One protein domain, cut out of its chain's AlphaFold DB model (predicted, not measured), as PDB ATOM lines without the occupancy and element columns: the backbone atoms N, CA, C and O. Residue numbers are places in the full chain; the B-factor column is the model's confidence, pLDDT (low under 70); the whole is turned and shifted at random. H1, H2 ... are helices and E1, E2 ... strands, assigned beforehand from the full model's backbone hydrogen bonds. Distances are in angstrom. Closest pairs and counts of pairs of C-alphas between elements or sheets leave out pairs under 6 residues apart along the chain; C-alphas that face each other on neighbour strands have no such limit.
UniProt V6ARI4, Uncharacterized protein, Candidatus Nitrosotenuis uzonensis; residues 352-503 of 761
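This is residues 352 to 503 of the 761 residues of an uncharacterized protein of Candidatus Nitrosotenuis uzonensis (UniProt V6ARI4). A long, curled sheet, E4 E3 E9 E10, makes one wall of the domain, and next to it a small, partly face to face sandwich is made by the sheets E1 E8 E5 and E2 E7 E6; E2 runs on into E3, which joins the sandwich to the wall. The short helix H1 lies at one end of the long axis and the loop of residues 376 to 390 at the other, while residues 426 to 432 stick out by themselves. The printed part has 152 residues with one named helix and ten named strands, in the order E1 E2 E3 E4 E5 E6 E7 E8 H1 E9 E10, and its class is mostly strand. The three sheets, in the orders E4 E3 E9 E10, E1 E8 E5 and E2 E7 E6, are antiparallel throughout. The whole is only just compact, close to loose, with a radius of gyration of the C-alphas of 17.8 A, and spans 58 by 41 by 26 A.

In the largest sheet, E10 is residues 491 to 503, 32.8 A long, and ends at C-alpha 503 at (74.705, 116.099, 150.740). E9 is residues 477 to 488, 32.2 A, E3 is residues 395 to 404, 30.1 A, and E4 is residues 407 to 410. E1, residues 365 to 375, is 28.6 A long, begins at C-alpha 365 at (77.065, 122.718, 155.809) and bends by 57 degrees at residue 372. E8 is residues 455 to 462, 24.2 A, and E5 is residues 416 to 421, 15.3 A. E2 is residues 391 to 393, E7 is residues 448 to 451, and E6 is residues 441 to 445. H1 is residues 466 to 472, 10.1 A long, with C-alpha 466 at (68.661, 123.591, 145.951).

The sheet E4 E3 E9 E10 is strongly twisted and curled like part of a barrel, with E4 and E10 as its edge strands. E9 and E10 form a hairpin, with N 481 and O 499 at 2.9 A. E3 and E9 have N 399 and O 480 at 2.9 A, and the hairpin of E3 and E4 has N 409 and O 402 at 2.8 A. H1 only grazes this sheet, with its residues 466 to 472; its closest C-alphas to E9 are those of Met 469 and Ala 477, 7.8 A apart. Every O i to N i+4 pair of H1 is within hydrogen-bond range. E2 runs on into E3 at 50 degrees, and its closest C-alphas to E9 are those of Ile 393 and Ser 485, 4.9 A apart. E2 and E7 have N 393 and O 449 at 2.8 A, and the hairpin of E6 and E7 has N 442 and O 450 at 2.8 A. In the strongly twisted sheet E1 E8 E5, N 367 and O 459 are 2.8 A apart, and N 460 and O 419 are 2.8 A apart. These two three-stranded sheets form a sandwich, two sheets face to face, their facing parts 7.9 A centre to centre and their planes 35 degrees apart. Across it, the closest C-alphas of E6 and E8 are those of Phe 441 and Gly 457, 5.8 A apart. E1 and E10 are near each other, while E8 and E9 are apart.

The two C-alphas farthest apart, those of Asp 380 and Glu 471, are 59.1 A from each other. The printed part has no cut. The links E1 to E2, 15 residues, and E5 to E6, 19 residues, are long; the others are tight. Residues 374 to 375 of E1 pair antiparallel with residues 385 to 386 in the first of these long links. Mean pLDDT of the printed part is 92.8; residues 425 to 430 and residue 432 are under 70.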
ATOM      1  N   VAL A 352      73.887 121.171 159.042       96.25
ATOM      2  CA  VAL A 352      73.286 122.004 160.093       96.25
ATOM      3  C   VAL A 352      71.765 121.878 160.001       96.25
ATOM      4  O   VAL A 352      71.124 122.543 159.191       96.25
ATOM      5  N   LEU A 353      71.174 120.985 160.796       95.38
ATOM      6  CA  LEU A 353      69.736 120.696 160.738       95.38
ATOM      7  C   LEU A 353      68.882 121.715 161.502       95.38
ATOM      8  O   LEU A 353      67.707 121.873 161.178       95.38
ATOM      9  N   LYS A 354      69.457 122.448 162.462       94.00
ATOM     10  CA  LYS A 354      68.772 123.528 163.197       94.00
ATOM     11  C   LYS A 354      68.301 124.690 162.313       94.00
ATOM     12  O   LYS A 354      67.471 125.475 162.745       94.00
ATOM     13  N   ASP A 355      68.802 124.797 161.078       92.31
ATOM     14  CA  ASP A 355      68.314 125.773 160.091       92.31
ATOM     15  C   ASP A 355      66.897 125.423 159.586       92.31
ATOM     16  O   ASP A 355      66.254 126.217 158.894       92.31
ATOM     17  N   GLU A 356      66.434 124.206 159.890       93.25
ATOM     18  CA  GLU A 356      65.124 123.652 159.575       93.25
ATOM     19  C   GLU A 356      64.695 123.791 158.107       93.25
ATOM     20  O   GLU A 356      63.508 123.985 157.802       93.25
ATOM     21  N   GLN A 357      65.635 123.687 157.171       93.69
ATOM     22  CA  GLN A 357      65.305 123.773 155.754       93.69
ATOM     23  C   GLN A 357      64.698 122.465 155.252       93.69
ATOM     24  O   GLN A 357      64.994 121.380 155.757       93.69
ATOM     25  N   TRP A 358      63.821 122.574 154.248       90.81
ATOM     26  CA  TRP A 358      63.079 121.425 153.723       90.81
ATOM     27  C   TRP A 358      64.005 120.347 153.165       90.81
ATOM     28  O   TRP A 358      63.947 119.188 153.574       90.81
ATOM     29  N   TRP A 359      64.881 120.738 152.251       93.88
ATOM     30  CA  TRP A 359      65.826 119.846 151.600       93.88
ATOM     31  C   TRP A 359      67.204 119.945 152.234       93.88
ATOM     32  O   TRP A 359      67.628 121.018 152.666       93.88
ATOM     33  N   SER A 360      67.949 118.842 152.210       94.19
ATOM     34  CA  SER A 360      69.362 118.836 152.594       94.19
ATOM     35  C   SER A 360      70.178 119.917 151.872       94.19
ATOM     36  O   SER A 360      70.946 120.617 152.514       94.19
ATOM     37  N   TRP A 361      69.946 120.116 150.570       94.75
ATOM     38  CA  TRP A 361      70.625 121.096 149.710       94.75
ATOM     39  C   TRP A 361      70.338 122.561 150.052       94.75
ATOM     40  O   TRP A 361      70.944 123.455 149.469       94.75
ATOM     41  N   SER A 362      69.382 122.814 150.945       94.62
ATOM     42  CA  SER A 362      69.105 124.147 151.484       94.62
ATOM     43  C   SER A 362      69.699 124.357 152.867       94.62
ATOM     44  O   SER A 362      69.900 125.503 153.254       94.62
ATOM     45  N   ASN A 363      69.947 123.281 153.614       95.44
ATOM     46  CA  ASN A 363      70.580 123.380 154.921       95.44
ATOM     47  C   ASN A 363      72.056 123.748 154.734       95.44
ATOM     48  O   ASN A 363      72.712 123.302 153.783       95.44
ATOM     49  N   ARG A 364      72.582 124.561 155.651       96.56
ATOM     50  CA  ARG A 364      74.002 124.900 155.633       96.56
ATOM     51  C   ARG A 364      74.843 123.675 155.945       96.56
ATOM     52  O   ARG A 364      74.417 122.734 156.622       96.56
ATOM     53  N   GLN A 365      76.066 123.701 155.445       96.62
ATOM     54  CA  GLN A 365      77.065 122.718 155.809       96.62
ATOM     55  C   GLN A 365      77.859 123.221 157.009       96.62
ATOM     56  O   GLN A 365      78.434 124.301 156.956       96.62
ATOM     57  N   GLY A 366      77.940 122.415 158.058       97.12
ATOM     58  CA  GLY A 366      78.804 122.658 159.201       97.12
ATOM     59  C   GLY A 366      80.123 121.904 159.074       97.12
ATOM     60  O   GLY A 366      80.213 120.874 158.401       97.12
ATOM     61  N   ILE A 367      81.147 122.398 159.755       97.56
ATOM     62  CA  ILE A 367      82.356 121.650 160.073       97.56
ATOM     63  C   ILE A 367      82.676 121.812 161.554       97.56
ATOM     64  O   ILE A 367      82.777 122.929 162.064       97.56
ATOM     65  N   ALA A 368      82.834 120.679 162.233       96.94
ATOM     66  CA  ALA A 368      83.314 120.615 163.600       96.94
ATOM     67  C   ALA A 368      84.829 120.423 163.546       96.94
ATOM     68  O   ALA A 368      85.327 119.544 162.836       96.94
ATOM     69  N   LEU A 369      85.552 121.274 164.262       97.38
ATOM     70  CA  LEU A 369      87.006 121.325 164.259       97.38
ATOM     71  C   LEU A 369      87.538 120.998 165.649       97.38
ATOM     72  O   LEU A 369      87.054 121.524 166.650       97.38
ATOM     73  N   ASP A 370      88.569 120.168 165.674       97.00
ATOM     74  CA  ASP A 370      89.379 119.842 166.840       97.00
ATOM     75  C   ASP A 370      90.817 120.259 166.528       97.00
ATOM     76  O   ASP A 370      91.519 119.623 165.735       97.00
ATOM     77  N   TYR A 371      91.216 121.395 167.088       98.31
ATOM     78  CA  TYR A 371      92.551 121.944 166.936       98.31
ATOM     79  C   TYR A 371      93.438 121.430 168.064       98.31
ATOM     80  O   TYR A 371      93.160 121.661 169.241       98.31
ATOM     81  N   LYS A 372      94.534 120.757 167.710       98.19
ATOM     82  CA  LYS A 372      95.450 120.147 168.685       98.19
ATOM     83  C   LYS A 372      96.555 121.083 169.161       98.19
ATOM     84  O   LYS A 372      97.224 120.764 170.133       98.19
ATOM     85  N   GLY A 373      96.751 122.224 168.505       98.12
ATOM     86  CA  GLY A 373      97.926 123.074 168.689       98.12
ATOM     87  C   GLY A 373      98.804 123.099 167.439       98.12
ATOM     88  O   GLY A 373      98.449 122.547 166.394       98.12
ATOM     89  N   SER A 374      99.963 123.744 167.555       98.00
ATOM     90  CA  SER A 374     100.949 123.849 166.474       98.00
ATOM     91  C   SER A 374     102.158 122.967 166.778       98.00
ATOM     92  O   SER A 374     102.642 122.942 167.914       98.00
ATOM     93  N   LEU A 375     102.626 122.211 165.785       97.62
ATOM     94  CA  LEU A 375     103.805 121.362 165.908       97.62
ATOM     95  C   LEU A 375     105.057 122.235 165.983       97.62
ATOM     96  O   LEU A 375     105.352 123.008 165.074       97.62
ATOM     97  N   GLY A 376     105.805 122.097 167.072       94.06
ATOM     98  CA  GLY A 376     107.056 122.816 167.230       94.06
ATOM     99  C   GLY A 376     108.116 122.358 166.235       94.06
ATOM    100  O   GLY A 376     108.212 121.175 165.885       94.06
ATOM    101  N   SER A 377     108.923 123.302 165.765       85.94
ATOM    102  CA  SER A 377     110.079 123.013 164.920       85.94
ATOM    103  C   SER A 377     111.136 124.105 165.054       85.94
ATOM    104  O   SER A 377     110.811 125.274 165.242       85.94
ATOM    105  N   GLY A 378     112.405 123.708 164.968       81.31
ATOM    106  CA  GLY A 378     113.553 124.588 165.175       81.31
ATOM    107  C   GLY A 378     114.543 123.997 166.176       81.31
ATOM    108  O   GLY A 378     114.322 122.926 166.737       81.31
ATOM    109  N   THR A 379     115.663 124.685 166.384       86.25
ATOM    110  CA  THR A 379     116.687 124.276 167.359       86.25
ATOM    111  C   THR A 379     116.272 124.577 168.796       86.25
ATOM    112  O   THR A 379     116.578 123.800 169.694       86.25
ATOM    113  N   ASP A 380     115.553 125.684 168.995       93.94
ATOM    114  CA  ASP A 380     115.129 126.184 170.309       93.94
ATOM    115  C   ASP A 380     113.659 125.856 170.629       93.94
ATOM    116  O   ASP A 380     113.140 126.260 171.669       93.94
ATOM    117  N   ASP A 381     112.983 125.122 169.741       95.69
ATOM    118  CA  ASP A 381     111.579 124.752 169.862       95.69
ATOM    119  C   ASP A 381     111.411 123.227 169.826       95.69
ATOM    120  O   ASP A 381     111.763 122.560 168.852       95.69
ATOM    121  N   LEU A 382     110.874 122.659 170.908       94.94
ATOM    122  CA  LEU A 382     110.709 121.213 171.040       94.94
ATOM    123  C   LEU A 382     109.779 120.674 169.950       94.94
ATOM    124  O   LEU A 382     108.665 121.173 169.786       94.94
ATOM    125  N   HIS A 383     110.193 119.592 169.285       96.12
ATOM    126  CA  HIS A 383     109.397 118.911 168.263       96.12
ATOM    127  C   HIS A 383     108.248 118.093 168.875       96.12
ATOM    128  O   HIS A 383     108.277 116.865 168.945       96.12
ATOM    129  N   LYS A 384     107.250 118.807 169.387       96.81
ATOM    130  CA  LYS A 384     106.017 118.286 169.972       96.81
ATOM    131  C   LYS A 384     104.867 119.240 169.669       96.81
ATOM    132  O   LYS A 384     105.085 120.365 169.225       96.81
ATOM    133  N   ILE A 385     103.643 118.801 169.927       97.94
ATOM    134  CA  ILE A 385     102.466 119.660 169.810       97.94
ATOM    135  C   ILE A 385     102.468 120.670 170.964       97.94
ATOM    136  O   ILE A 385     102.567 120.284 172.131       97.94
ATOM    137  N   HIS A 386     102.360 121.957 170.637       98.19
ATOM    138  CA  HIS A 386     102.214 123.039 171.607       98.19
ATOM    139  C   HIS A 386     100.779 123.554 171.592       98.19
ATOM    140  O   HIS A 386     100.365 124.290 170.694       98.19
ATOM    141  N   GLU A 387     100.022 123.150 172.607       98.25
ATOM    142  CA  GLU A 387      98.589 123.429 172.723       98.25
ATOM    143  C   GLU A 387      98.285 124.926 172.880       98.25
ATOM    144  O   GLU A 387      97.261 125.393 172.411       98.25
ATOM    145  N   ASN A 388      99.186 125.715 173.464       98.31
ATOM    146  CA  ASN A 388      98.981 127.151 173.707       98.31
ATOM    147  C   ASN A 388      99.299 128.053 172.502       98.31
ATOM    148  O   ASN A 388      99.303 129.281 172.626       98.31
ATOM    149  N   ARG A 389      99.589 127.461 171.342       98.19
ATOM    150  CA  ARG A 389      99.849 128.201 170.110       98.19
ATOM    151  C   ARG A 389      98.591 128.320 169.288       98.19
ATOM    152  O   ARG A 389      97.854 127.348 169.129       98.19
ATOM    153  N   ARG A 390      98.362 129.497 168.725       97.88
ATOM    154  CA  ARG A 390      97.125 129.799 168.012       97.88
ATOM    155  C   ARG A 390      97.150 129.328 166.563       97.88
ATOM    156  O   ARG A 390      98.217 129.129 165.978       97.88
ATOM    157  N   SER A 391      95.975 129.255 165.955       98.19
ATOM    158  CA  SER A 391      95.807 129.046 164.523       98.19
ATOM    159  C   SER A 391      94.654 129.876 163.978       98.19
ATOM    160  O   SER A 391      93.539 129.807 164.490       98.19
ATOM    161  N   LYS A 392      94.922 130.636 162.915       97.56
ATOM    162  CA  LYS A 392      93.950 131.505 162.254       97.56
ATOM    163  C   LYS A 392      93.362 130.829 161.024       97.56
ATOM    164  O   LYS A 392      94.110 130.318 160.195       97.56
ATOM    165  N   ILE A 393      92.045 130.889 160.883       97.75
ATOM    166  CA  ILE A 393      91.294 130.464 159.704       97.75
ATOM    167  C   ILE A 393      90.612 131.713 159.152       97.75
ATOM    168  O   ILE A 393      89.776 132.298 159.829       97.75
ATOM    169  N   ASN A 394      90.973 132.147 157.950       96.50
ATOM    170  CA  ASN A 394      90.415 133.364 157.337       96.50
ATOM    171  C   ASN A 394      90.153 133.214 155.830       96.50
ATOM    172  O   ASN A 394      89.835 134.186 155.146       96.50
ATOM    173  N   ALA A 395      90.298 131.999 155.301       96.81
ATOM    174  CA  ALA A 395      90.013 131.686 153.912       96.81
ATOM    175  C   ALA A 395      89.609 130.218 153.748       96.81
ATOM    176  O   ALA A 395      89.879 129.368 154.602       96.81
ATOM    177  N   HIS A 396      88.989 129.919 152.612       97.31
ATOM    178  CA  HIS A 396      88.696 128.563 152.174       97.31
ATOM    179  C   HIS A 396      88.723 128.472 150.648       97.31
ATOM    180  O   HIS A 396      88.450 129.448 149.946       97.31
ATOM    181  N   VAL A 397      89.038 127.287 150.136       97.62
ATOM    182  CA  VAL A 397      88.964 126.952 148.709       97.62
ATOM    183  C   VAL A 397      88.113 125.710 148.564       97.62
ATOM    184  O   VAL A 397      88.309 124.742 149.294       97.62
ATOM    185  N   TYR A 398      87.194 125.728 147.604       97.69
ATOM    186  CA  TYR A 398      86.245 124.644 147.419       97.69
ATOM    187  C   TYR A 398      86.060 124.271 145.951       97.69
ATOM    188  O   TYR A 398      86.213 125.097 145.049       97.69
ATOM    189  N   THR A 399      85.646 123.025 145.729       97.69
ATOM    190  CA  THR A 399      85.103 122.556 144.454       97.69
ATOM    191  C   THR A 399      83.810 121.790 144.691       97.69
ATOM    192  O   THR A 399      83.798 120.767 145.375       97.69
ATOM    193  N   GLY A 400      82.712 122.284 144.119       96.94
ATOM    194  CA  GLY A 400      81.400 121.645 144.188       96.94
ATOM    195  C   GLY A 400      81.079 120.876 142.912       96.94
ATOM    196  O   GLY A 400      81.340 121.344 141.802       96.94
ATOM    197  N   HIS A 401      80.497 119.692 143.051       96.69
ATOM    198  CA  HIS A 401      80.047 118.894 141.918       96.69
ATOM    199  C   HIS A 401      78.776 118.113 142.239       96.69
ATOM    200  O   HIS A 401      78.541 117.709 143.374       96.69
ATOM    201  N   ALA A 402      77.974 117.858 141.216       95.69
ATOM    202  CA  ALA A 402      76.782 117.031 141.281       95.69
ATOM    203  C   ALA A 402      76.867 115.873 140.284       95.69
ATOM    204  O   ALA A 402      77.715 115.868 139.388       95.69
ATOM    205  N   TYR A 403      75.986 114.886 140.429       90.81
ATOM    206  CA  TYR A 403      75.903 113.757 139.502       90.81
ATOM    207  C   TYR A 403      74.569 113.742 138.750       90.81
ATOM    208  O   TYR A 403      73.491 113.738 139.347       90.81
ATOM    209  N   ASN A 404      74.662 113.681 137.421       82.00
ATOM    210  CA  ASN A 404      73.567 113.402 136.492       82.00
ATOM    211  C   ASN A 404      73.749 111.974 135.975       82.00
ATOM    212  O   ASN A 404      74.690 111.769 135.215       82.00
ATOM    213  N   PRO A 405      72.863 111.024 136.310       80.56
ATOM    214  CA  PRO A 405      73.100 109.695 136.896       80.56
ATOM    215  C   PRO A 405      74.468 108.999 136.754       80.56
ATOM    216  O   PRO A 405      74.824 108.203 137.612       80.56
ATOM    217  N   ILE A 406      75.231 109.266 135.698       82.38
ATOM    218  CA  ILE A 406      76.515 108.638 135.368       82.38
ATOM    219  C   ILE A 406      77.645 109.684 135.217       82.38
ATOM    220  O   ILE A 406      78.816 109.363 135.389       82.38
ATOM    221  N   SER A 407      77.330 110.952 134.930       89.00
ATOM    222  CA  SER A 407      78.309 112.024 134.713       89.00
ATOM    223  C   SER A 407      78.425 112.971 135.909       89.00
ATOM    224  O   SER A 407      77.414 113.511 136.369       89.00
ATOM    225  N   LYS A 408      79.667 113.234 136.336       93.38
ATOM    226  CA  LYS A 408      80.033 114.310 137.268       93.38
ATOM    227  C   LYS A 408      79.937 115.660 136.550       93.38
ATOM    228  O   LYS A 408      80.537 115.836 135.493       93.38
ATOM    229  N   VAL A 409      79.205 116.608 137.125       95.06
ATOM    230  CA  VAL A 409      79.002 117.961 136.586       95.06
ATOM    231  C   VAL A 409      79.424 118.980 137.649       95.06
ATOM    232  O   VAL A 409      79.001 118.842 138.796       95.06
ATOM    233  N   PRO A 410      80.261 119.983 137.327       96.19
ATOM    234  CA  PRO A 410      80.615 121.025 138.286       96.19
ATOM    235  C   PRO A 410      79.396 121.889 138.627       96.19
ATOM    236  O   PRO A 410      78.585 122.206 137.756       96.19
ATOM    237  N   LEU A 411      79.288 122.282 139.892       95.62
ATOM    238  CA  LEU A 411      78.301 123.251 140.362       95.62
ATOM    239  C   LEU A 411      78.911 124.658 140.303       95.62
ATOM    240  O   LEU A 411      80.072 124.848 140.666       95.62
ATOM    241  N   THR A 412      78.146 125.637 139.820       94.75
ATOM    242  CA  THR A 412      78.621 127.018 139.590       94.75
ATOM    243  C   THR A 412      78.260 127.981 140.717       94.75
ATOM    244  O   THR A 412      78.701 129.128 140.725       94.75
ATOM    245  N   GLU A 413      77.416 127.542 141.643       96.06
ATOM    246  CA  GLU A 413      76.992 128.304 142.808       96.06
ATOM    247  C   GLU A 413      78.177 128.576 143.742       96.06
ATOM    248  O   GLU A 413      79.144 127.813 143.790       96.06
ATOM    249  N   VAL A 414      78.085 129.657 144.520       96.12
ATOM    250  CA  VAL A 414      79.163 130.059 145.430       96.12
ATOM    251  C   VAL A 414      78.975 129.426 146.807       96.12
ATOM    252  O   VAL A 414      77.918 129.578 147.420       96.12
ATOM    253  N   PHE A 415      80.012 128.753 147.303       96.50
ATOM    254  CA  PHE A 415      80.086 128.213 148.661       96.50
ATOM    255  C   PHE A 415      80.674 129.263 149.614       96.50
ATOM    256  O   PHE A 415      81.861 129.594 149.543       96.50
ATOM    257  N   LEU A 416      79.833 129.832 150.478       95.75
ATOM    258  CA  LEU A 416      80.170 130.999 151.298       95.75
ATOM    259  C   LEU A 416      80.331 130.621 152.767       95.75
ATOM    260  O   LEU A 416      79.428 130.016 153.337       95.75
ATOM    261  N   TRP A 417      81.429 131.043 153.401       96.31
ATOM    262  CA  TRP A 417      81.536 131.046 154.862       96.31
ATOM    263  C   TRP A 417      80.459 131.985 155.409       96.31
ATOM    264  O   TRP A 417      80.467 133.178 155.109       96.31
ATOM    265  N   SER A 418      79.506 131.419 156.149       94.81
ATOM    266  CA  SER A 418      78.336 132.134 156.668       94.81
ATOM    267  C   SER A 418      78.407 132.438 158.161       94.81
ATOM    268  O   SER A 418      77.808 133.406 158.606       94.81
ATOM    269  N   GLU A 419      79.094 131.604 158.945       94.69
ATOM    270  CA  GLU A 419      79.096 131.717 160.402       94.69
ATOM    271  C   GLU A 419      80.316 131.006 160.999       94.69
ATOM    272  O   GLU A 419      80.757 129.976 160.487       94.69
ATOM    273  N   ALA A 420      80.850 131.533 162.098       94.06
ATOM    274  CA  ALA A 420      81.817 130.854 162.954       94.06
ATOM    275  C   ALA A 420      81.484 131.177 164.405       94.06
ATOM    276  O   ALA A 420      81.404 132.347 164.761       94.06
ATOM    277  N   ASN A 421      81.298 130.149 165.234       87.25
ATOM    278  CA  ASN A 421      80.857 130.338 166.612       87.25
ATOM    279  C   ASN A 421      81.639 129.473 167.597       87.25
ATOM    280  O   ASN A 421      81.984 128.329 167.270       87.25
ATOM    281  N   PRO A 422      81.835 129.966 168.834       85.12
ATOM    282  CA  PRO A 422      82.179 129.096 169.943       85.12
ATOM    283  C   PRO A 422      81.041 128.098 170.196       85.12
ATOM    284  O   PRO A 422      79.895 128.275 169.771       85.12
ATOM    285  N   ILE A 423      81.365 127.015 170.885       86.44
ATOM    286  CA  ILE A 423      80.420 125.929 171.146       86.44
ATOM    287  C   ILE A 423      79.449 126.371 172.241       86.44
ATOM    288  O   ILE A 423      79.873 126.741 173.333       86.44
ATOM    289  N   SER A 424      78.146 126.345 171.971       75.94
ATOM    290  CA  SER A 424      77.121 126.581 172.991       75.94
ATOM    291  C   SER A 424      76.896 125.308 173.811       75.94
ATOM    292  O   SER A 424      76.828 124.211 173.259       75.94
ATOM    293  N   ARG A 425      76.771 125.444 175.138       68.69
ATOM    294  CA  ARG A 425      76.280 124.351 175.991       68.69
ATOM    295  C   ARG A 425      74.758 124.343 175.924       68.69
ATOM    296  O   ARG A 425      74.125 125.209 176.521       68.69
ATOM    297  N   GLU A 426      74.186 123.360 175.242       68.62
ATOM    298  CA  GLU A 426      72.752 123.075 175.316       68.62
ATOM    299  C   GLU A 426      72.540 121.718 176.005       68.62
ATOM    300  O   GLU A 426      72.857 120.677 175.424       68.62
ATOM    301  N   PRO A 427      72.053 121.701 177.262       59.53
ATOM    302  CA  PRO A 427      71.976 120.479 178.065       59.53
ATOM    303  C   PRO A 427      70.958 119.452 177.538       59.53
ATOM    304  O   PRO A 427      71.064 118.276 177.866       59.53
ATOM    305  N   GLU A 428      69.994 119.856 176.705       64.31
ATOM    306  CA  GLU A 428      68.931 118.966 176.202       64.31
ATOM    307  C   GLU A 428      69.381 117.991 175.098       64.31
ATOM    308  O   GLU A 428      68.668 117.028 174.806       64.31
ATOM    309  N   TYR A 429      70.560 118.194 174.500       63.09
ATOM    310  CA  TYR A 429      70.980 117.482 173.283       63.09
ATOM    311  C   TYR A 429      72.264 116.653 173.448       63.09
ATOM    312  O   TYR A 429      72.848 116.202 172.462       63.09
ATOM    313  N   GLY A 430      72.725 116.447 174.685       59.47
ATOM    314  CA  GLY A 430      74.038 115.874 174.973       59.47
ATOM    315  C   GLY A 430      74.221 114.421 174.516       59.47
ATOM    316  O   GLY A 430      73.611 113.503 175.049       59.47
ATOM    317  N   CYS A 431      75.156 114.210 173.586       75.38
ATOM    318  CA  CYS A 431      75.806 112.917 173.342       75.38
ATOM    319  C   CYS A 431      76.568 112.374 174.558       75.38
ATOM    320  O   CYS A 431      76.705 111.166 174.739       75.38
ATOM    321  N   ALA A 432      77.128 113.301 175.329       67.62
ATOM    322  CA  ALA A 432      77.897 113.114 176.542       67.62
ATOM    323  C   ALA A 432      77.961 114.474 177.261       67.62
ATOM    324  O   ALA A 432      77.883 115.524 176.604       67.62
ATOM    325  N   ASP A 433      78.114 114.444 178.585       73.94
ATOM    326  CA  ASP A 433      78.381 115.624 179.414       73.94
ATOM    327  C   ASP A 433      79.845 116.046 179.236       73.94
ATOM    328  O   ASP A 433      80.721 115.712 180.031       73.94
ATOM    329  N   GLU A 434      80.126 116.741 178.135       79.75
ATOM    330  CA  GLU A 434      81.478 117.177 177.791       79.75
ATOM    331  C   GLU A 434      81.730 118.630 178.193       79.75
ATOM    332  O   GLU A 434      80.968 119.545 177.864       79.75
ATOM    333  N   GLU A 435      82.864 118.870 178.849       85.06
ATOM    334  CA  GLU A 435      83.321 120.226 179.126       85.06
ATOM    335  C   GLU A 435      84.128 120.790 177.951       85.06
ATOM    336  O   GLU A 435      85.172 120.263 177.544       85.06
ATOM    337  N   PHE A 436      83.639 121.909 177.419       87.75
ATOM    338  CA  PHE A 436      84.332 122.714 176.421       87.75
ATOM    339  C   PHE A 436      85.030 123.899 177.074       87.75
ATOM    340  O   PHE A 436      84.435 124.614 177.884       87.75
ATOM    341  N   ASP A 437      86.270 124.137 176.656       91.75
ATOM    342  CA  ASP A 437      86.956 125.387 176.927       91.75
ATOM    343  C   ASP A 437      86.548 126.424 175.875       91.75
ATOM    344  O   ASP A 437      87.094 126.474 174.768       91.75
ATOM    345  N   LEU A 438      85.567 127.253 176.229       91.12
ATOM    346  CA  LEU A 438      85.024 128.289 175.348       91.12
ATOM    347  C   LEU A 438      86.049 129.374 175.001       91.12
ATOM    348  O   LEU A 438      85.865 130.079 174.016       91.12
ATOM    349  N   SER A 439      87.135 129.492 175.775       93.25
ATOM    350  CA  SER A 439      88.213 130.439 175.484       93.25
ATOM    351  C   SER A 439      89.147 129.958 174.377       93.25
ATOM    352  O   SER A 439      90.024 130.710 173.985       93.25
ATOM    353  N   SER A 440      89.007 128.722 173.881       96.06
ATOM    354  CA  SER A 440      89.905 128.173 172.856       96.06
ATOM    355  C   SER A 440      89.635 128.690 171.442       96.06
ATOM    356  O   SER A 440      90.557 128.678 170.628       96.06
ATOM    357  N   PHE A 441      88.420 129.167 171.150       96.75
ATOM    358  CA  PHE A 441      87.986 129.567 169.812       96.75
ATOM    359  C   PHE A 441      87.293 130.931 169.827       96.75
ATOM    360  O   PHE A 441      86.310 131.136 170.537       96.75
ATOM    361  N   GLU A 442      87.774 131.850 168.994       95.81
ATOM    362  CA  GLU A 442      87.250 133.206 168.864       95.81
ATOM    363  C   GLU A 442      86.924 133.539 167.404       95.81
ATOM    364  O   GLU A 442      87.753 133.377 166.506       95.81
ATOM    365  N   ALA A 443      85.744 134.103 167.158       94.31
ATOM    366  CA  ALA A 443      85.358 134.669 165.868       94.31
ATOM    367  C   ALA A 443      85.084 136.169 166.045       94.31
ATOM    368  O   ALA A 443      84.198 136.548 166.812       94.31
ATOM    369  N   LYS A 444      85.872 137.029 165.387       90.38
ATOM    370  CA  LYS A 444      85.687 138.493 165.430       90.38
ATOM    371  C   LYS A 444      84.792 138.994 164.294       90.38
ATOM    372  O   LYS A 444      84.212 140.068 164.404       90.38
ATOM    373  N   SER A 445      84.664 138.221 163.213       86.81
ATOM    374  CA  SER A 445      83.752 138.501 162.102       86.81
ATOM    375  C   SER A 445      83.248 137.208 161.458       86.81
ATOM    376  O   SER A 445      83.735 136.120 161.753       86.81
ATOM    377  N   GLU A 446      82.295 137.326 160.530       82.38
ATOM    378  CA  GLU A 446      81.693 136.186 159.825       82.38
ATOM    379  C   GLU A 446      82.667 135.410 158.923       82.38
ATOM    380  O   GLU A 446      82.305 134.344 158.440       82.38
ATOM    381  N   ARG A 447      83.876 135.926 158.655       88.25
ATOM    382  CA  ARG A 447      84.830 135.335 157.691       88.25
ATOM    383  C   ARG A 447      86.210 135.040 158.266       88.25
ATOM    384  O   ARG A 447      87.123 134.697 157.520       88.25
ATOM    385  N   THR A 448      86.380 135.202 159.570       94.81
ATOM    386  CA  THR A 448      87.621 134.833 160.241       94.81
ATOM    387  C   THR A 448      87.328 134.239 161.603       94.81
ATOM    388  O   THR A 448      86.438 134.674 162.332       94.81
ATOM    389  N   ALA A 449      88.124 133.240 161.947       97.00
ATOM    390  CA  ALA A 449      88.137 132.610 163.243       97.00
ATOM    391  C   ALA A 449      89.578 132.332 163.664       97.00
ATOM    392  O   ALA A 449      90.458 132.106 162.831       97.00
ATOM    393  N   MET A 450      89.824 132.306 164.964       97.50
ATOM    394  CA  MET A 450      91.107 131.925 165.522       97.50
ATOM    395  C   MET A 450      90.893 130.938 166.653       97.50
ATOM    396  O   MET A 450      90.140 131.189 167.589       97.50
ATOM    397  N   PHE A 451      91.621 129.834 166.591       98.12
ATOM    398  CA  PHE A 451      91.893 129.049 167.776       98.12
ATOM    399  C   PHE A 451      93.027 129.727 168.531       98.12
ATOM    400  O   PHE A 451      94.135 129.744 168.011       98.12
ATOM    401  N   VAL A 452      92.791 130.302 169.708       97.50
ATOM    402  CA  VAL A 452      93.860 130.953 170.501       97.50
ATOM    403  C   VAL A 452      94.738 129.931 171.233       97.50
ATOM    404  O   VAL A 452      95.862 130.238 171.623       97.50
ATOM    405  N   LYS A 453      94.225 128.705 171.378       98.06
ATOM    406  CA  LYS A 453      94.895 127.498 171.874       98.06
ATOM    407  C   LYS A 453      94.135 126.259 171.398       98.06
ATOM    408  O   LYS A 453      93.071 126.384 170.792       98.06
ATOM    409  N   ALA A 454      94.668 125.077 171.684       98.31
ATOM    410  CA  ALA A 454      94.033 123.798 171.425       98.31
ATOM    411  C   ALA A 454      92.620 123.750 172.019       98.31
ATOM    412  O   ALA A 454      92.365 124.241 173.121       98.31
ATOM    413  N   GLY A 455      91.696 123.161 171.272       97.25
ATOM    414  CA  GLY A 455      90.291 123.125 171.635       97.25
ATOM    415  C   GLY A 455      89.397 122.900 170.429       97.25
ATOM    416  O   GLY A 455      89.824 122.357 169.410       97.25
ATOM    417  N   TYR A 456      88.138 123.304 170.561       96.62
ATOM    418  CA  TYR A 456      87.094 122.954 169.608       96.62
ATOM    419  C   TYR A 456      86.344 124.188 169.125       96.62
ATOM    420  O   TYR A 456      86.101 125.123 169.886       96.62
ATOM    421  N   GLY A 457      85.946 124.166 167.860       95.88
ATOM    422  CA  GLY A 457      85.177 125.235 167.237       95.88
ATOM    423  C   GLY A 457      84.320 124.697 166.102       95.88
ATOM    424  O   GLY A 457      84.519 123.569 165.642       95.88
ATOM    425  N   LYS A 458      83.361 125.501 165.647       95.44
ATOM    426  CA  LYS A 458      82.544 125.167 164.479       95.44
ATOM    427  C   LYS A 458      82.414 126.334 163.516       95.44
ATOM    428  O   LYS A 458      82.338 127.495 163.919       95.44
ATOM    429  N   ILE A 459      82.381 125.992 162.234       97.00
ATOM    430  CA  ILE A 459      82.201 126.920 161.116       97.00
ATOM    431  C   ILE A 459      81.053 126.394 160.257       97.00
ATOM    432  O   ILE A 459      80.950 125.186 160.046       97.00
ATOM    433  N   ALA A 460      80.193 127.280 159.756       97.00
ATOM    434  CA  ALA A 460      79.108 126.917 158.854       97.00
ATOM    435  C   ALA A 460      79.183 127.678 157.528       97.00
ATOM    436  O   ALA A 460      79.485 128.875 157.466       97.00
ATOM    437  N   PHE A 461      78.827 126.980 156.458       97.56
ATOM    438  CA  PHE A 461      78.870 127.447 155.087       97.56
ATOM    439  C   PHE A 461      77.495 127.367 154.428       97.56
ATOM    440  O   PHE A 461      76.799 126.350 154.504       97.56
ATOM    441  N   SER A 462      77.133 128.431 153.723       96.81
ATOM    442  CA  SER A 462      75.928 128.503 152.906       96.81
ATOM    443  C   SER A 462      76.235 128.098 151.472       96.81
ATOM    444  O   SER A 462      77.158 128.636 150.856       96.81
ATOM    445  N   TYR A 463      75.422 127.191 150.923       96.56
ATOM    446  CA  TYR A 463      75.529 126.759 149.533       96.56
ATOM    447  C   TYR A 463      74.155 126.740 148.848       96.56
ATOM    448  O   TYR A 463      73.378 125.812 149.071       96.56
ATOM    449  N   PRO A 464      73.798 127.748 148.032       96.00
ATOM    450  CA  PRO A 464      72.442 127.897 147.500       96.00
ATOM    451  C   PRO A 464      72.168 126.985 146.286       96.00
ATOM    452  O   PRO A 464      71.752 127.451 145.228       96.00
ATOM    453  N   ILE A 465      72.382 125.674 146.430       96.19
ATOM    454  CA  ILE A 465      72.325 124.694 145.329       96.19
ATOM    455  C   ILE A 465      70.956 124.035 145.125       96.19
ATOM    456  O   ILE A 465      70.757 123.375 144.107       96.19
ATOM    457  N   LEU A 466      69.988 124.227 146.032       95.75
ATOM    458  CA  LEU A 466      68.661 123.591 145.951       95.75
ATOM    459  C   LEU A 466      68.008 123.727 144.567       95.75
ATOM    460  O   LEU A 466      67.542 122.740 143.998       95.75
ATOM    461  N   LYS A 467      67.952 124.955 144.038       95.75
ATOM    462  CA  LYS A 467      67.287 125.241 142.762       95.75
ATOM    463  C   LYS A 467      67.918 124.432 141.629       95.75
ATOM    464  O   LYS A 467      67.211 123.748 140.895       95.75
ATOM    465  N   THR A 468      69.243 124.458 141.545       95.06
ATOM    466  CA  THR A 468      70.018 123.744 140.526       95.06
ATOM    467  C   THR A 468      69.839 122.236 140.642       95.06
ATOM    468  O   THR A 468      69.590 121.576 139.633       95.06
ATOM    469  N   MET A 469      69.863 121.698 141.863       95.19
ATOM    470  CA  MET A 469      69.635 120.274 142.114       95.19
ATOM    471  C   MET A 469      68.252 119.813 141.630       95.19
ATOM    472  O   MET A 469      68.157 118.815 140.913       95.19
ATOM    473  N   LEU A 470      67.190 120.566 141.946       92.44
ATOM    474  CA  LEU A 470      65.815 120.225 141.558       92.44
ATOM    475  C   LEU A 470      65.546 120.421 140.059       92.44
ATOM    476  O   LEU A 470      64.944 119.553 139.427       92.44
ATOM    477  N   GLU A 471      65.994 121.533 139.472       93.56
ATOM    478  CA  GLU A 471      65.758 121.840 138.053       93.56
ATOM    479  C   GLU A 471      66.516 120.886 137.125       93.56
ATOM    480  O   GLU A 471      65.987 120.471 136.091       93.56
ATOM    481  N   LYS A 472      67.751 120.519 137.488       91.31
ATOM    482  CA  LYS A 472      68.593 119.615 136.692       91.31
ATOM    483  C   LYS A 472      68.409 118.141 137.044       91.31
ATOM    484  O   LYS A 472      68.927 117.297 136.317       91.31
ATOM    485  N   ARG A 473      67.648 117.834 138.102       89.69
ATOM    486  CA  ARG A 473      67.386 116.474 138.605       89.69
ATOM    487  C   ARG A 473      68.672 115.700 138.908       89.69
ATOM    488  O   ARG A 473      68.807 114.532 138.544       89.69
ATOM    489  N   TYR A 474      69.630 116.368 139.540       92.38
ATOM    490  CA  TYR A 474      70.853 115.714 139.996       92.38
ATOM    491  C   TYR A 474      70.570 114.819 141.207       92.38
ATOM    492  O   TYR A 474      69.711 115.132 142.025       92.38
ATOM    493  N   ILE A 475      71.298 113.704 141.323       87.50
ATOM    494  CA  ILE A 475      71.044 112.682 142.355       87.50
ATOM    495  C   ILE A 475      71.723 113.037 143.682       87.50
ATOM    496  O   ILE A 475      71.223 112.726 144.755       87.50
ATOM    497  N   ASN A 476      72.896 113.665 143.632       90.38
ATOM    498  CA  ASN A 476      73.630 114.087 144.820       90.38
ATOM    499  C   ASN A 476      74.526 115.291 144.497       90.38
ATOM    500  O   ASN A 476      74.798 115.589 143.331       90.38
ATOM    501  N   ALA A 477      74.964 115.973 145.551       94.94
ATOM    502  CA  ALA A 477      75.933 117.054 145.493       94.94
ATOM    503  C   ALA A 477      77.054 116.756 146.483       94.94
ATOM    504  O   ALA A 477      76.790 116.353 147.616       94.94
ATOM    505  N   THR A 478      78.289 116.954 146.049       96.12
ATOM    506  CA  THR A 478      79.493 116.767 146.852       96.12
ATOM    507  C   THR A 478      80.329 118.033 146.786       96.12
ATOM    508  O   THR A 478      80.428 118.673 145.736       96.12
ATOM    509  N   ILE A 479      80.913 118.396 147.917       97.19
ATOM    510  CA  ILE A 479      81.777 119.555 148.081       97.19
ATOM    511  C   ILE A 479      83.097 119.081 148.675       97.19
ATOM    512  O   ILE A 479      83.123 118.435 149.722       97.19
ATOM    513  N   ASP A 480      84.181 119.394 147.981       97.69
ATOM    514  CA  ASP A 480      85.542 119.256 148.486       97.69
ATOM    515  C   ASP A 480      85.955 120.647 148.971       97.69
ATOM    516  O   ASP A 480      85.876 121.600 148.192       97.69
ATOM    517  N   ASN A 481      86.314 120.804 150.244       98.19
ATOM    518  CA  ASN A 481      86.670 122.098 150.823       98.19
ATOM    519  C   ASN A 481      87.981 122.007 151.605       98.19
ATOM    520  O   ASN A 481      88.223 121.057 152.345       98.19
ATOM    521  N   THR A 482      88.806 123.037 151.471       98.31
ATOM    522  CA  THR A 482      90.053 123.215 152.213       98.31
ATOM    523  C   THR A 482      89.969 124.504 153.014       98.31
ATOM    524  O   THR A 482      89.838 125.583 152.436       98.31
ATOM    525  N   LEU A 483      90.081 124.407 154.339       98.19
ATOM    526  CA  LEU A 483      90.224 125.577 155.204       98.19
ATOM    527  C   LEU A 483      91.667 126.069 155.173       98.19
ATOM    528  O   LEU A 483      92.608 125.269 155.199       98.19
ATOM    529  N   GLN A 484      91.844 127.386 155.129       98.12
ATOM    530  CA  GLN A 484      93.137 128.017 154.919       98.12
ATOM    531  C   GLN A 484      93.401 129.156 155.903       98.12
ATOM    532  O   GLN A 484      92.493 129.842 156.379       98.12
ATOM    533  N   SER A 485      94.691 129.375 156.143       97.56
ATOM    534  CA  SER A 485      95.230 130.606 156.709       97.56
ATOM    535  C   SER A 485      95.945 131.373 155.602       97.56
ATOM    536  O   SER A 485      96.830 130.823 154.943       97.56
ATOM    537  N   VAL A 486      95.547 132.614 155.351       96.06
ATOM    538  CA  VAL A 486      96.093 133.477 154.296       96.06
ATOM    539  C   VAL A 486      96.702 134.720 154.929       96.06
ATOM    540  O   VAL A 486      96.087 135.327 155.806       96.06
ATOM    541  N   ASN A 487      97.892 135.098 154.454       94.31
ATOM    542  CA  ASN A 487      98.677 136.234 154.954       94.31
ATOM    543  C   ASN A 487      98.852 136.206 156.483       94.31
ATOM    544  O   ASN A 487      98.600 137.192 157.169       94.31
ATOM    545  N   PHE A 488      99.247 135.051 157.017       95.25
ATOM    546  CA  PHE A 488      99.411 134.825 158.451       95.25
ATOM    547  C   PHE A 488     100.688 134.027 158.709       95.25
ATOM    548  O   PHE A 488     101.043 133.160 157.907       95.25
ATOM    549  N   ALA A 489     101.375 134.315 159.819       94.38
ATOM    550  CA  ALA A 489     102.605 133.632 160.218       94.38
ATOM    551  C   ALA A 489     103.709 133.622 159.132       94.38
ATOM    552  O   ALA A 489     104.405 132.623 158.935       94.38
ATOM    553  N   GLY A 490     103.813 134.705 158.352       91.31
ATOM    554  CA  GLY A 490     104.742 134.823 157.222       91.31
ATOM    555  C   GLY A 490     104.443 133.935 156.018       91.31
ATOM    556  O   GLY A 490     105.276 133.804 155.120       91.31
ATOM    557  N   LEU A 491     103.263 133.320 155.972       93.88
ATOM    558  CA  LEU A 491     102.825 132.490 154.861       93.88
ATOM    559  C   LEU A 491     101.762 133.215 154.039       93.88
ATOM    560  O   LEU A 491     100.763 133.708 154.563       93.88
ATOM    561  N   LYS A 492     101.934 133.197 152.712       95.38
ATOM    562  CA  LYS A 492     100.900 133.663 151.779       95.38
ATOM    563  C   LYS A 492      99.628 132.827 151.916       95.38
ATOM    564  O   LYS A 492      98.529 133.368 151.953       95.38
ATOM    565  N   THR A 493      99.771 131.506 151.978       97.00
ATOM    566  CA  THR A 493      98.656 130.572 152.156       97.00
ATOM    567  C   THR A 493      99.155 129.302 152.830       97.00
ATOM    568  O   THR A 493     100.179 128.746 152.428       97.00
ATOM    569  N   ARG A 494      98.410 128.821 153.822       97.44
ATOM    570  CA  ARG A 494      98.599 127.527 154.472       97.44
ATOM    571  C   ARG A 494      97.280 126.766 154.459       97.44
ATOM    572  O   ARG A 494      96.295 127.247 155.007       97.44
ATOM    573  N   ASN A 495      97.280 125.571 153.874       98.12
ATOM    574  CA  ASN A 495      96.164 124.639 154.014       98.12
ATOM    575  C   ASN A 495      96.190 124.062 155.432       98.12
ATOM    576  O   ASN A 495      97.228 123.571 155.881       98.12
ATOM    577  N   LEU A 496      95.066 124.166 156.133       97.94
ATOM    578  CA  LEU A 496      94.930 123.754 157.530       97.94
ATOM    579  C   LEU A 496      94.309 122.367 157.633       97.94
ATOM    580  O   LEU A 496      94.827 121.495 158.322       97.94
ATOM    581  N   THR A 497      93.193 122.170 156.936       97.81
ATOM    582  CA  THR A 497      92.489 120.893 156.868       97.81
ATOM    583  C   THR A 497      91.649 120.836 155.599       97.81
ATOM    584  O   THR A 497      91.132 121.860 155.144       97.81
ATOM    585  N   GLU A 498      91.541 119.645 155.026       97.69
ATOM    586  CA  GLU A 498      90.746 119.348 153.841       97.69
ATOM    587  C   GLU A 498      89.690 118.312 154.212       97.69
ATOM    588  O   GLU A 498      89.943 117.399 155.002       97.69
ATOM    589  N   TYR A 499      88.498 118.459 153.649       97.00
ATOM    590  CA  TYR A 499      87.425 117.504 153.836       97.00
ATOM    591  C   TYR A 499      86.517 117.450 152.611       97.00
ATOM    592  O   TYR A 499      86.340 118.428 151.883       97.00
ATOM    593  N   GLN A 500      85.881 116.297 152.442       97.00
ATOM    594  CA  GLN A 500      84.823 116.088 151.470       97.00
ATOM    595  C   GLN A 500      83.499 115.897 152.202       97.00
ATOM    596  O   GLN A 500      83.429 115.222 153.231       97.00
ATOM    597  N   TYR A 501      82.433 116.472 151.662       96.69
ATOM    598  CA  TYR A 501      81.088 116.295 152.182       96.69
ATOM    599  C   TYR A 501      80.096 116.031 151.064       96.69
ATOM    600  O   TYR A 501      80.065 116.738 150.061       96.69
ATOM    601  N   GLN A 502      79.255 115.024 151.262       96.00
ATOM    602  CA  GLN A 502      78.205 114.652 150.330       96.00
ATOM    603  C   GLN A 502      76.846 114.948 150.959       96.00
ATOM    604  O   GLN A 502      76.496 114.389 152.000       96.00
ATOM    605  N   TYR A 503      76.061 115.802 150.306       95.50
ATOM    606  CA  TYR A 503      74.705 116.099 150.740       95.50
ATOM    607  C   TYR A 503      73.820 114.850 150.600       95.50
ATOM    608  O   TYR A 503      73.788 114.247 149.521       95.50
TER     609      TYR A 503